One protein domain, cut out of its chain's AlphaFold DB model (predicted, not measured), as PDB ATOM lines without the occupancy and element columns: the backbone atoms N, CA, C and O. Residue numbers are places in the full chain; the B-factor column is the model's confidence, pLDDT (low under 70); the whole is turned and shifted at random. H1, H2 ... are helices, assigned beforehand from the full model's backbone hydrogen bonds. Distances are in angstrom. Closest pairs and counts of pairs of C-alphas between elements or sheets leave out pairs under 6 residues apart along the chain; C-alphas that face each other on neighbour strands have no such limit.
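AT A GLANCE: This is residues 130 to 169 of the 215 residues of the protein "CBFD_NFYB_HMF domain-containing protein" of Botryobasidium botryosum FD-172 SS1 (UniProt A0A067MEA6). Two long helices, H2 and H1, meet near their ends as an open V, with a tight turn at the point and both arms sticking out free from residues 157 to 169 and 130 to 142. The printed part has 40 residues and is all helix, H1 then H2, with no named strand. It is only just loose, close to extended, with a radius of gyration of the C-alphas of 13.1 A, and flat, spanning 38 by 24 by 6 A.

IN THESE COORDINATES: H2, the longest helix, holds residues 150 to 169 and measures 29.7 A from C-alpha 150 to C-alpha 169 at (-39.091, 12.664, 104.554). H1 holds residues 131 to 147, 23.8 A from C-alpha 131 at (-55.561, 2.004, 132.906) to C-alpha 147.

HOW THE PARTS SIT: H2 and H1 only just touch, only at the corner by their link, with 3 pairs of C-alphas within 8 A. The closest C-alphas are those of Val 153 and Leu 146, 5.7 A apart. The helices run opposite ways at a steep tilt of 63 degrees. Every O i to N i+4 pair is within hydrogen-bond range in H1, and 15 of 16 in H2.

THE WHOLE: The C-alphas of Pro 130 and Lys 169, the two farthest apart, are 37.8 A apart. The printed part has no cut, and the link from H1 to H2 is tight. Mean pLDDT of the printed part is 74.3; residues 150, 152 and 164 to 169 are under 70.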
ATOM      1  N   PRO A 130     -56.071  -1.086 136.555       78.44
ATOM      2  CA  PRO A 130     -55.489   0.229 136.307       78.44
ATOM      3  C   PRO A 130     -55.285   0.450 134.803       78.44
ATOM      4  O   PRO A 130     -54.923  -0.474 134.072       78.44
ATOM      5  N   ALA A 131     -55.517   1.679 134.335       74.81
ATOM      6  CA  ALA A 131     -55.561   2.004 132.906       74.81
ATOM      7  C   ALA A 131     -54.285   1.592 132.150       74.81
ATOM      8  O   ALA A 131     -54.366   1.089 131.032       74.81
ATOM      9  N   SER A 132     -53.115   1.723 132.782       75.31
ATOM     10  CA  SER A 132     -51.830   1.266 132.238       75.31
ATOM     11  C   SER A 132     -51.828  -0.233 131.921       75.31
ATOM     12  O   SER A 132     -51.424  -0.648 130.834       75.31
ATOM     13  N   VAL A 133     -52.350  -1.050 132.837       82.81
ATOM     14  CA  VAL A 133     -52.457  -2.504 132.676       82.81
ATOM     15  C   VAL A 133     -53.556  -2.862 131.677       82.81
ATOM     16  O   VAL A 133     -53.382  -3.787 130.889       82.81
ATOM     17  N   ALA A 134     -54.662  -2.116 131.642       79.50
ATOM     18  CA  ALA A 134     -55.725  -2.326 130.659       79.50
ATOM     19  C   ALA A 134     -55.236  -2.079 129.217       79.50
ATOM     20  O   ALA A 134     -55.521  -2.878 128.324       79.50
ATOM     21  N   ILE A 135     -54.440  -1.025 128.998       80.81
ATOM     22  CA  ILE A 135     -53.805  -0.728 127.702       80.81
ATOM     23  C   ILE A 135     -52.816  -1.835 127.323       80.81
ATOM     24  O   ILE A 135     -52.836  -2.311 126.188       80.81
ATOM     25  N   GLY A 136     -51.997  -2.292 128.278       82.25
ATOM     26  CA  GLY A 136     -51.080  -3.415 128.075       82.25
ATOM     27  C   GLY A 136     -51.806  -4.702 127.677       82.25
ATOM     28  O   GLY A 136     -51.465  -5.310 126.664       82.25
ATOM     29  N   LYS A 137     -52.865  -5.077 128.406       80.25
ATOM     30  CA  LYS A 137     -53.690  -6.258 128.106       80.25
ATOM     31  C   LYS A 137     -54.382  -6.157 126.749       80.25
ATOM     32  O   LYS A 137     -54.402  -7.139 126.015       80.25
ATOM     33  N   ARG A 138     -54.912  -4.983 126.380       81.25
ATOM     34  CA  ARG A 138     -55.503  -4.765 125.050       81.25
ATOM     35  C   ARG A 138     -54.459  -4.935 123.951       81.25
ATOM     36  O   ARG A 138     -54.724  -5.650 122.995       81.25
ATOM     37  N   ARG A 139     -53.274  -4.340 124.114       82.19
ATOM     38  CA  ARG A 139     -52.172  -4.457 123.150       82.19
ATOM     39  C   ARG A 139     -51.664  -5.895 123.030       82.19
ATOM     40  O   ARG A 139     -51.336  -6.329 121.933       82.19
ATOM     41  N   ALA A 140     -51.621  -6.637 124.135       79.81
ATOM     42  CA  ALA A 140     -51.258  -8.051 124.141       79.81
ATOM     43  C   ALA A 140     -52.321  -8.916 123.446       79.81
ATOM     44  O   ALA A 140     -51.970  -9.732 122.602       79.81
ATOM     45  N   LYS A 141     -53.610  -8.690 123.733       81.81
ATOM     46  CA  LYS A 141     -54.722  -9.383 123.067       81.81
ATOM     47  C   LYS A 141     -54.760  -9.078 121.571       81.81
ATOM     48  O   LYS A 141     -54.906  -9.991 120.775       81.81
ATOM     49  N   GLU A 142     -54.586  -7.818 121.186       77.12
ATOM     50  CA  GLU A 142     -54.483  -7.402 119.785       77.12
ATOM     51  C   GLU A 142     -53.283  -8.068 119.105       77.12
ATOM     52  O   GLU A 142     -53.434  -8.638 118.034       77.12
ATOM     53  N   ARG A 143     -52.115  -8.105 119.759       78.62
ATOM     54  CA  ARG A 143     -50.935  -8.805 119.238       78.62
ATOM     55  C   ARG A 143     -51.149 -10.313 119.087       78.62
ATOM     56  O   ARG A 143     -50.631 -10.866 118.129       78.62
ATOM     57  N   ALA A 144     -51.874 -10.956 120.000       80.38
ATOM     58  CA  ALA A 144     -52.217 -12.374 119.895       80.38
ATOM     59  C   ALA A 144     -53.186 -12.630 118.728       80.38
ATOM     60  O   ALA A 144     -52.912 -13.476 117.891       80.38
ATOM     61  N   VAL A 145     -54.237 -11.813 118.596       79.31
ATOM     62  CA  VAL A 145     -55.193 -11.893 117.475       79.31
ATOM     63  C   VAL A 145     -54.507 -11.648 116.131       79.31
ATOM     64  O   VAL A 145     -54.804 -12.328 115.158       79.31
ATOM     65  N   LEU A 146     -53.571 -10.696 116.071       74.56
ATOM     66  CA  LEU A 146     -52.751 -10.489 114.882       74.56
ATOM     67  C   LEU A 146     -51.808 -11.669 114.634       74.56
ATOM     68  O   LEU A 146     -51.595 -12.001 113.483       74.56
ATOM     69  N   ALA A 147     -51.232 -12.292 115.666       73.31
ATOM     70  CA  ALA A 147     -50.301 -13.409 115.501       73.31
ATOM     71  C   ALA A 147     -50.962 -14.686 114.948       73.31
ATOM     72  O   ALA A 147     -50.282 -15.439 114.253       73.31
ATOM     73  N   ASP A 148     -52.256 -14.889 115.205       72.44
ATOM     74  CA  ASP A 148     -53.025 -16.033 114.693       72.44
ATOM     75  C   ASP A 148     -53.434 -15.884 113.209       72.44
ATOM     76  O   ASP A 148     -53.850 -16.862 112.586       72.44
ATOM     77  N   ASP A 149     -53.274 -14.693 112.613       73.44
ATOM     78  CA  ASP A 149     -53.552 -14.416 111.196       73.44
ATOM     79  C   ASP A 149     -52.275 -13.936 110.461       73.44
ATOM     80  O   ASP A 149     -51.900 -12.755 110.530       73.44
ATOM     81  N   PRO A 150     -51.580 -14.826 109.721       68.88
ATOM     82  CA  PRO A 150     -50.326 -14.491 109.049       68.88
ATOM     83  C   PRO A 150     -50.481 -13.415 107.958       68.88
ATOM     84  O   PRO A 150     -49.519 -12.683 107.692       68.88
ATOM     85  N   GLU A 151     -51.669 -13.257 107.359       71.50
ATOM     86  CA  GLU A 151     -51.946 -12.171 106.412       71.50
ATOM     87  C   GLU A 151     -52.039 -10.826 107.141       71.50
ATOM     88  O   GLU A 151     -51.385  -9.858 106.729       71.50
ATOM     89  N   ALA A 152     -52.745 -10.768 108.272       68.00
ATOM     90  CA  ALA A 152     -52.888  -9.548 109.068       68.00
ATOM     91  C   ALA A 152     -51.542  -9.019 109.604       68.00
ATOM     92  O   ALA A 152     -51.298  -7.805 109.572       68.00
ATOM     93  N   VAL A 153     -50.622  -9.898 110.031       70.62
ATOM     94  CA  VAL A 153     -49.261  -9.500 110.464       70.62
ATOM     95  C   VAL A 153     -48.480  -8.843 109.327       70.62
ATOM     96  O   VAL A 153     -47.769  -7.853 109.542       70.62
ATOM     97  N   SER A 154     -48.582  -9.398 108.118       74.81
ATOM     98  CA  SER A 154     -47.850  -8.907 106.948       74.81
ATOM     99  C   SER A 154     -48.329  -7.511 106.527       74.81
ATOM    100  O   SER A 154     -47.505  -6.619 106.298       74.81
ATOM    101  N   ILE A 155     -49.646  -7.285 106.545       76.06
ATOM    102  CA  ILE A 155     -50.284  -6.004 106.219       76.06
ATOM    103  C   ILE A 155     -49.948  -4.952 107.284       76.06
ATOM    104  O   ILE A 155     -49.557  -3.833 106.941       76.06
ATOM    105  N   ALA A 156     -50.009  -5.309 108.571       75.38
ATOM    106  CA  ALA A 156     -49.646  -4.409 109.666       75.38
ATOM    107  C   ALA A 156     -48.170  -3.970 109.591       75.38
ATOM    108  O   ALA A 156     -47.868  -2.778 109.699       75.38
ATOM    109  N   ARG A 157     -47.243  -4.905 109.317       77.69
ATOM    110  CA  ARG A 157     -45.816  -4.586 109.112       77.69
ATOM    111  C   ARG A 157     -45.576  -3.731 107.870       77.69
ATOM    112  O   ARG A 157     -44.751  -2.818 107.918       77.69
ATOM    113  N   ALA A 158     -46.279  -4.002 106.769       79.25
ATOM    114  CA  ALA A 158     -46.175  -3.212 105.545       79.25
ATOM    115  C   ALA A 158     -46.647  -1.762 105.767       79.25
ATOM    116  O   ALA A 158     -45.982  -0.821 105.327       79.25
ATOM    117  N   PHE A 159     -47.740  -1.574 106.515       76.56
ATOM    118  CA  PHE A 159     -48.265  -0.255 106.869       76.56
ATOM    119  C   PHE A 159     -47.315   0.514 107.802       76.56
ATOM    120  O   PHE A 159     -47.035   1.696 107.584       76.56
ATOM    121  N   GLU A 160     -46.736  -0.162 108.800       78.69
ATOM    122  CA  GLU A 160     -45.750   0.437 109.706       78.69
ATOM    123  C   GLU A 160     -44.462   0.845 108.964       78.69
ATOM    124  O   GLU A 160     -43.933   1.945 109.168       78.69
ATOM    125  N   ALA A 161     -43.987   0.008 108.036       77.69
ATOM    126  CA  ALA A 161     -42.840   0.308 107.182       77.69
ATOM    127  C   ALA A 161     -43.105   1.487 106.227       77.69
ATOM    128  O   ALA A 161     -42.212   2.310 106.001       77.69
ATOM    129  N   ALA A 162     -44.324   1.610 105.692       77.31
ATOM    130  CA  ALA A 162     -44.730   2.752 104.876       77.31
ATOM    131  C   ALA A 162     -44.768   4.055 105.697       77.31
ATOM    132  O   ALA A 162     -44.285   5.092 105.234       77.31
ATOM    133  N   ASN A 163     -45.247   4.005 106.943       73.38
ATOM    134  CA  ASN A 163     -45.330   5.187 107.802       73.38
ATOM    135  C   ASN A 163     -43.945   5.686 108.269       73.38
ATOM    136  O   ASN A 163     -43.694   6.894 108.301       73.38
ATOM    137  N   ARG A 164     -42.989   4.778 108.537       69.62
ATOM    138  CA  ARG A 164     -41.590   5.154 108.843       69.62
ATOM    139  C   ARG A 164     -40.898   5.863 107.671       69.62
ATOM    140  O   ARG A 164     -40.137   6.805 107.893       69.62
ATOM    141  N   LYS A 165     -41.198   5.474 106.424       62.72
ATOM    142  CA  LYS A 165     -40.681   6.146 105.212       62.72
ATOM    143  C   LYS A 165     -41.238   7.569 105.049       62.72
ATOM    144  O   LYS A 165     -40.521   8.454 104.584       62.72
ATOM    145  N   SER A 166     -42.471   7.813 105.492       58.09
ATOM    146  CA  SER A 166     -43.109   9.139 105.478       58.09
ATOM    147  C   SER A 166     -42.564  10.080 106.564       58.09
ATOM    148  O   SER A 166     -42.387  11.272 106.308       58.09
ATOM    149  N   ALA A 167     -42.224   9.559 107.749       57.72
ATOM    150  CA  ALA A 167     -41.606  10.340 108.828       57.72
ATOM    151  C   ALA A 167     -40.170  10.788 108.485       57.72
ATOM    152  O   ALA A 167     -39.807  11.941 108.722       57.72
ATOM    153  N   ALA A 168     -39.382   9.924 107.836       58.03
ATOM    154  CA  ALA A 168     -38.018  10.241 107.401       58.03
ATOM    155  C   ALA A 168     -37.949  11.363 106.340       58.03
ATOM    156  O   ALA A 168     -36.934  12.050 106.230       58.03
ATOM    157  N   LYS A 169     -39.032  11.607 105.583       53.38
ATOM    158  CA  LYS A 169     -39.091  12.664 104.554       53.38
ATOM    159  C   LYS A 169     -39.489  14.044 105.106       53.38
ATOM    160  O   LYS A 169     -39.203  15.051 104.464       53.38
TER     161      LYS A 169